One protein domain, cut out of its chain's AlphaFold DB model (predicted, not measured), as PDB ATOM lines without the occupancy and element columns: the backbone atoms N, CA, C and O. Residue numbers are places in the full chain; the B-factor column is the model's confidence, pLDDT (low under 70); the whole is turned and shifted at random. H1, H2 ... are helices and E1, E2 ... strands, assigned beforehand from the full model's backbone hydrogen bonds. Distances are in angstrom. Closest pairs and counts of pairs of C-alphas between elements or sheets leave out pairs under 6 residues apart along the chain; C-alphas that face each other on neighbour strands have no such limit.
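What this domain is: This is residues 4 to 58 of the 60 residues of an uncharacterized protein of Candidatus Aminicenantes bacterium (UniProt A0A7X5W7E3). A long, two-stranded hairpin, E1 and E2, makes one side of the domain, and residues 18 to 27, in an unnamed stretch, run along its length at some distance. The short helix H1 sits at the end of the domain where the hairpin turns. The printed part has 55 residues, with one named helix and two named strands in the order H1, E1, E2; the sheet's order is E1 - E2, antiparallel. The class is mostly strand, though under half of the residues are in named elements. The whole is elongated, spanning 43 by 23 by 16 A, and only just extended, close to loose, with a radius of gyration of the C-alphas of 15.4 A.

How they stand to each other: Look first at E1, residues 32 to 41, and E2, residues 47 to 57, a hairpin of antiparallel neighbours with 162 degrees between their directions. The C-alphas of Glu 37 and Ser 52 face each other at 4.1 A. Find N 34 and O 55 at 2.8 A and N 50 and O 38 at 2.8 A, both within hydrogen-bond range. E2 bends by 55 degrees at residue 50. H1, residues 4 to 8, is apart from E2; its one O i to N i+4 pair is within hydrogen-bond range.

Where its parts are: Find C-alpha 32 at (154.645, 139.111, 172.724); from there E1 runs 29.8 A to C-alpha 41. E2 runs 28.3 A from C-alpha 47 to C-alpha 57 at (150.514, 140.649, 169.789). H1 begins at C-alpha 4, (141.629, 171.511, 159.178), and is 6.6 A long.

The domain as a whole: The C-alphas farthest apart are those of Asp 11 and Asn 31, 43.4 A. The printed part has no cut. The link from H1 to E1, residues 9 to 31, is long; that from E1 to E2 is tight. The mean pLDDT of the printed part is 95.6, and no printed residue is under 70.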
ATOM      1  N   ASP A   4     141.101 171.018 157.906       95.12
ATOM      2  CA  ASP A   4     141.629 171.511 159.178       95.12
ATOM      3  C   ASP A   4     143.146 171.748 159.108       95.12
ATOM      4  O   ASP A   4     143.621 172.840 159.411       95.12
ATOM      5  N   ILE A   5     143.894 170.752 158.625       95.50
ATOM      6  CA  ILE A   5     145.353 170.819 158.495       95.50
ATOM      7  C   ILE A   5     145.757 171.760 157.367       95.50
ATOM      8  O   ILE A   5     146.657 172.570 157.549       95.50
ATOM      9  N   THR A   6     145.063 171.719 156.227       95.69
ATOM     10  CA  THR A   6     145.344 172.632 155.104       95.69
ATOM     11  C   THR A   6     145.172 174.096 155.514       95.69
ATOM     12  O   THR A   6     145.950 174.942 155.092       95.69
ATOM     13  N   LYS A   7     144.181 174.413 156.360       96.62
ATOM     14  CA  LYS A   7     143.970 175.779 156.861       96.62
ATOM     15  C   LYS A   7     145.099 176.245 157.785       96.62
ATOM     16  O   LYS A   7     145.444 177.422 157.761       96.62
ATOM     17  N   LEU A   8     145.635 175.350 158.614       96.94
ATOM     18  CA  LEU A   8     146.713 175.666 159.557       96.94
ATOM     19  C   LEU A   8     148.094 175.693 158.886       96.94
ATOM     20  O   LEU A   8     148.955 176.459 159.304       96.94
ATOM     21  N   PHE A   9     148.288 174.879 157.847       94.69
ATOM     22  CA  PHE A   9     149.564 174.675 157.159       94.69
ATOM     23  C   PHE A   9     149.388 174.761 155.630       94.69
ATOM     24  O   PHE A   9     149.579 173.761 154.927       94.69
ATOM     25  N   PRO A  10     148.986 175.928 155.096       93.81
ATOM     26  CA  PRO A  10     148.619 176.072 153.685       93.81
ATOM     27  C   PRO A  10     149.791 175.838 152.724       93.81
ATOM     28  O   PRO A  10     149.575 175.312 151.633       93.81
ATOM     29  N   ASP A  11     151.017 176.147 153.153       94.62
ATOM     30  CA  ASP A  11     152.224 176.057 152.320       94.62
ATOM     31  C   ASP A  11     152.983 174.732 152.492       94.62
ATOM     32  O   ASP A  11     153.965 174.471 151.797       94.62
ATOM     33  N   CYS A  12     152.542 173.866 153.410       91.94
ATOM     34  CA  CYS A  12     153.170 172.564 153.610       91.94
ATOM     35  C   CYS A  12     152.715 171.564 152.543       91.94
ATOM     36  O   CYS A  12     151.515 171.375 152.304       91.94
ATOM     37  N   ALA A  13     153.679 170.850 151.955       91.56
ATOM     38  CA  ALA A  13     153.405 169.741 151.051       91.56
ATOM     39  C   ALA A  13     152.481 168.703 151.714       91.56
ATOM     40  O   ALA A  13     152.556 168.440 152.914       91.56
ATOM     41  N   ASN A  14     151.591 168.105 150.917       91.62
ATOM     42  CA  ASN A  14     150.651 167.060 151.343       91.62
ATOM     43  C   ASN A  14     149.642 167.460 152.443       91.62
ATOM     44  O   ASN A  14     148.880 166.607 152.900       91.62
ATOM     45  N   SER A  15     149.533 168.743 152.819       94.12
ATOM     46  CA  SER A  15     148.611 169.218 153.870       94.12
ATOM     47  C   SER A  15     147.132 168.874 153.616       94.12
ATOM     48  O   SER A  15     146.371 168.657 154.559       94.12
ATOM     49  N   LYS A  16     146.728 168.716 152.345       93.19
ATOM     50  CA  LYS A  16     145.378 168.276 151.929       93.19
ATOM     51  C   LYS A  16     145.015 166.860 152.384       93.19
ATOM     52  O   LYS A  16     143.830 166.550 152.548       93.19
ATOM     53  N   GLY A  17     146.017 166.002 152.550       92.50
ATOM     54  CA  GLY A  17     145.871 164.576 152.834       92.50
ATOM     55  C   GLY A  17     146.770 164.088 153.963       92.50
ATOM     56  O   GLY A  17     147.012 162.892 154.031       92.50
ATOM     57  N   ALA A  18     147.263 164.987 154.822       92.56
ATOM     58  CA  ALA A  18     148.195 164.672 155.899       92.56
ATOM     59  C   ALA A  18     147.614 163.627 156.868       92.56
ATOM     60  O   ALA A  18     146.834 163.927 157.780       92.56
ATOM     61  N   ALA A  19     147.971 162.379 156.615       89.75
ATOM     62  CA  ALA A  19     147.639 161.198 157.381       89.75
ATOM     63  C   ALA A  19     148.532 160.065 156.877       89.75
ATOM     64  O   ALA A  19     148.968 160.067 155.726       89.75
ATOM     65  N   ALA A  20     148.756 159.079 157.729       88.94
ATOM     66  CA  ALA A  20     149.338 157.822 157.319       88.94
ATOM     67  C   ALA A  20     148.676 156.698 158.111       88.94
ATOM     68  O   ALA A  20     148.265 156.889 159.257       88.94
ATOM     69  N   TYR A  21     148.538 155.545 157.473       92.50
ATOM     70  CA  TYR A  21     148.073 154.316 158.091       92.50
ATOM     71  C   TYR A  21     148.858 153.156 157.488       92.50
ATOM     72  O   TYR A  21     149.456 153.287 156.419       92.50
ATOM     73  N   PHE A  22     148.881 152.040 158.201       91.44
ATOM     74  CA  PHE A  22     149.560 150.834 157.766       91.44
ATOM     75  C   PHE A  22     148.716 149.631 158.167       91.44
ATOM     76  O   PHE A  22     148.397 149.473 159.347       91.44
ATOM     77  N   ASP A  23     148.347 148.813 157.184       95.50
ATOM     78  CA  ASP A  23     147.685 147.540 157.436       95.50
ATOM     79  C   ASP A  23     148.727 146.544 157.940       95.50
ATOM     80  O   ASP A  23     149.717 146.249 157.271       95.50
ATOM     81  N   PHE A  24     148.512 146.057 159.157       94.25
ATOM     82  CA  PHE A  24     149.474 145.231 159.868       94.25
ATOM     83  C   PHE A  24     148.891 143.848 160.150       94.25
ATOM     84  O   PHE A  24     147.996 143.699 160.982       94.25
ATOM     85  N   ASP A  25     149.419 142.831 159.469       96.81
ATOM     86  CA  ASP A  25     149.096 141.433 159.742       96.81
ATOM     87  C   ASP A  25     149.881 140.938 160.964       96.81
ATOM     88  O   ASP A  25     151.088 140.692 160.905       96.81
ATOM     89  N   THR A  26     149.184 140.778 162.089       97.50
ATOM     90  CA  THR A  26     149.795 140.320 163.340       97.50
ATOM     91  C   THR A  26     150.205 138.849 163.290       97.50
ATOM     92  O   THR A  26     151.072 138.441 164.068       97.50
ATOM     93  N   THR A  27     149.626 138.046 162.390       97.94
ATOM     94  CA  THR A  27     149.872 136.596 162.311       97.94
ATOM     95  C   THR A  27     151.257 136.259 161.757       97.94
ATOM     96  O   THR A  27     151.794 135.192 162.048       97.94
ATOM     97  N   ALA A  28     151.894 137.205 161.062       97.44
ATOM     98  CA  ALA A  28     153.270 137.092 160.585       97.44
ATOM     99  C   ALA A  28     154.333 137.225 161.700       97.44
ATOM    100  O   ALA A  28     155.523 137.022 161.450       97.44
ATOM    101  N   TYR A  29     153.932 137.562 162.932       97.31
ATOM    102  CA  TYR A  29     154.832 137.847 164.050       97.31
ATOM    103  C   TYR A  29     154.521 136.975 165.272       97.31
ATOM    104  O   TYR A  29     153.400 136.518 165.485       97.31
ATOM    105  N   LYS A  30     155.533 136.753 166.120       98.38
ATOM    106  CA  LYS A  30     155.369 135.998 167.372       98.38
ATOM    107  C   LYS A  30     154.492 136.762 168.367       98.38
ATOM    108  O   LYS A  30     154.609 137.983 168.485       98.38
ATOM    109  N   ASN A  31     153.710 136.024 169.157       98.62
ATOM    110  CA  ASN A  31     153.037 136.572 170.335       98.62
ATOM    111  C   ASN A  31     154.062 137.192 171.296       98.62
ATOM    112  O   ASN A  31     155.120 136.608 171.536       98.62
ATOM    113  N   GLY A  32     153.743 138.359 171.850       98.62
ATOM    114  CA  GLY A  32     154.645 139.111 172.724       98.62
ATOM    115  C   GLY A  32     154.560 140.621 172.530       98.62
ATOM    116  O   GLY A  32     153.729 141.116 171.768       98.62
ATOM    117  N   VAL A  33     155.410 141.356 173.252       98.44
ATOM    118  CA  VAL A  33     155.508 142.819 173.146       98.44
ATOM    119  C   VAL A  33     156.327 143.196 171.916       98.44
ATOM    120  O   VAL A  33     157.430 142.693 171.720       98.44
ATOM    121  N   HIS A  34     155.793 144.124 171.132       98.00
ATOM    122  CA  HIS A  34     156.420 144.737 169.967       98.00
ATOM    123  C   HIS A  34     156.398 146.258 170.103       98.00
ATOM    124  O   HIS A  34     155.666 146.819 170.922       98.00
ATOM    125  N   THR A  35     157.204 146.928 169.285       97.19
ATOM    126  CA  THR A  35     157.220 148.392 169.182       97.19
ATOM    127  C   THR A  35     156.877 148.780 167.755       97.19
ATOM    128  O   THR A  35     157.382 148.166 166.819       97.19
ATOM    129  N   ILE A  36     156.034 149.793 167.590       95.94
ATOM    130  CA  ILE A  36     155.828 150.474 166.311       95.94
ATOM    131  C   ILE A  36     156.305 151.915 166.440       95.94
ATOM    132  O   ILE A  36     156.073 152.557 167.468       95.94
ATOM    133  N   GLU A  37     156.953 152.425 165.400       96.50
ATOM    134  CA  GLU A  37     157.414 153.806 165.306       96.50
ATOM    135  C   GLU A  37     157.126 154.386 163.923       96.50
ATOM    136  O   GLU A  37     157.015 153.658 162.938       96.50
ATOM    137  N   TRP A  38     156.991 155.708 163.863       96.38
ATOM    138  CA  TRP A  38     156.837 156.450 162.619       96.38
ATOM    139  C   TRP A  38     157.935 157.496 162.502       96.38
ATOM    140  O   TRP A  38     158.137 158.300 163.416       96.38
ATOM    141  N   SER A  39     158.585 157.538 161.343       96.44
ATOM    142  CA  SER A  39     159.460 158.630 160.927       96.44
ATOM    143  C   SER A  39     158.928 159.275 159.658       96.44
ATOM    144  O   SER A  39     158.416 158.583 158.779       96.44
ATOM    145  N   VAL A  40     159.095 160.585 159.537       94.69
ATOM    146  CA  VAL A  40     158.787 161.338 158.318       94.69
ATOM    147  C   VAL A  40     160.067 161.915 157.741       94.69
ATOM    148  O   VAL A  40     160.980 162.262 158.493       94.69
ATOM    149  N   LYS A  41     160.121 162.012 156.414       95.25
ATOM    150  CA  LYS A  41     161.211 162.639 155.674       95.25
ATOM    151  C   LYS A  41     160.651 163.756 154.797       95.25
ATOM    152  O   LYS A  41     159.639 163.538 154.137       95.25
ATOM    153  N   ASP A  42     161.285 164.923 154.818       93.75
ATOM    154  CA  ASP A  42     160.914 166.056 153.964       93.75
ATOM    155  C   ASP A  42     161.678 166.056 152.624       93.75
ATOM    156  O   ASP A  42     162.589 165.253 152.398       93.75
ATOM    157  N   ASP A  43     161.312 166.979 151.732       93.00
ATOM    158  CA  ASP A  43     161.929 167.118 150.404       93.00
ATOM    159  C   ASP A  43     163.384 167.621 150.464       93.00
ATOM    160  O   ASP A  43     164.149 167.420 149.522       93.00
ATOM    161  N   ALA A  44     163.794 168.239 151.579       96.06
ATOM    162  CA  ALA A  44     165.180 168.639 151.832       96.06
ATOM    163  C   ALA A  44     166.043 167.471 152.351       96.06
ATOM    164  O   ALA A  44     167.261 167.598 152.477       96.06
ATOM    165  N   GLY A  45     165.430 166.317 152.623       96.88
ATOM    166  CA  GLY A  45     166.094 165.103 153.069       96.88
ATOM    167  C   GLY A  45     166.169 164.933 154.588       96.88
ATOM    168  O   GLY A  45     166.690 163.908 155.039       96.88
ATOM    169  N   ASN A  46     165.631 165.867 155.374       97.12
ATOM    170  CA  ASN A  46     165.610 165.770 156.832       97.12
ATOM    171  C   ASN A  46     164.654 164.664 157.267       97.12
ATOM    172  O   ASN A  46     163.581 164.515 156.692       97.12
ATOM    173  N   THR A  47     165.025 163.900 158.297       97.75
ATOM    174  CA  THR A  47     164.205 162.805 158.837       97.75
ATOM    175  C   THR A  47     163.957 163.018 160.326       97.75
ATOM    176  O   THR A  47     164.867 163.397 161.061       97.75
ATOM    177  N   THR A  48     162.731 162.793 160.795       97.25
ATOM    178  CA  THR A  48     162.374 162.928 162.217       97.25
ATOM    179  C   THR A  48     161.350 161.879 162.630       97.25
ATOM    180  O   THR A  48     160.392 161.615 161.903       97.25
ATOM    181  N   GLY A  49     161.544 161.286 163.812       96.75
ATOM    182  CA  GLY A  49     160.563 160.411 164.452       96.75
ATOM    183  C   GLY A  49     159.396 161.215 165.030       96.75
ATOM    184  O   GLY A  49     159.615 162.169 165.772       96.75
ATOM    185  N   ILE A  50     158.161 160.828 164.710       94.81
ATOM    186  CA  ILE A  50     156.932 161.519 165.150       94.81
ATOM    187  C   ILE A  50     156.169 160.757 166.241       94.81
ATOM    188  O   ILE A  50     155.147 161.227 166.740       94.81
ATOM    189  N   GLY A  51     156.673 159.589 166.640       95.62
ATOM    190  CA  GLY A  51     156.189 158.856 167.802       95.62
ATOM    191  C   GLY A  51     156.437 157.358 167.715       95.62
ATOM    192  O   GLY A  51     156.632 156.797 166.638       95.62
ATOM    193  N   SER A  52     156.378 156.714 168.877       96.31
ATOM    194  CA  SER A  52     156.441 155.264 169.022       96.31
ATOM    195  C   SER A  52     155.456 154.775 170.079       96.31
ATOM    196  O   SER A  52     155.033 155.534 170.961       96.31
ATOM    197  N   ARG A  53     155.037 153.514 169.976       96.06
ATOM    198  CA  ARG A  53     154.165 152.846 170.948       96.06
ATOM    199  C   ARG A  53     154.589 151.394 171.115       96.06
ATOM    200  O   ARG A  53     154.906 150.722 170.136       96.06
ATOM    201  N   TYR A  54     154.515 150.909 172.348       98.00
ATOM    202  CA  TYR A  54     154.513 149.478 172.618       98.00
ATOM    203  C   TYR A  54     153.108 148.921 172.414       98.00
ATOM    204  O   TYR A  54     152.119 149.559 172.776       98.00
ATOM    205  N   PHE A  55     153.025 147.715 171.871       97.00
ATOM    206  CA  PHE A  55     151.785 146.957 171.768       97.00
ATOM    207  C   PHE A  55     152.081 145.469 171.953       97.00
ATOM    208  O   PHE A  55     153.218 145.029 171.811       97.00
ATOM    209  N   THR A  56     151.071 144.686 172.320       98.38
ATOM    210  CA  THR A  56     151.219 143.236 172.499       98.38
ATOM    211  C   THR A  56     150.466 142.510 171.399       98.38
ATOM    212  O   THR A  56     149.282 142.766 171.196       98.38
ATOM    213  N   ILE A  57     151.141 141.586 170.720       98.62
ATOM    214  CA  ILE A  57     150.514 140.649 169.789       98.62
ATOM    215  C   ILE A  57     150.071 139.408 170.562       98.62
ATOM    216  O   ILE A  57     150.861 138.798 171.287       98.62
ATOM    217  N   ARG A  58     148.802 139.034 170.378       98.25
ATOM    218  CA  ARG A  58     148.216 137.775 170.841       98.25
ATOM    219  C   ARG A  58     147.343 137.196 169.730       98.25
ATOM    220  O   ARG A  58     146.148 137.467 169.666       98.25
TER     221      ARG A  58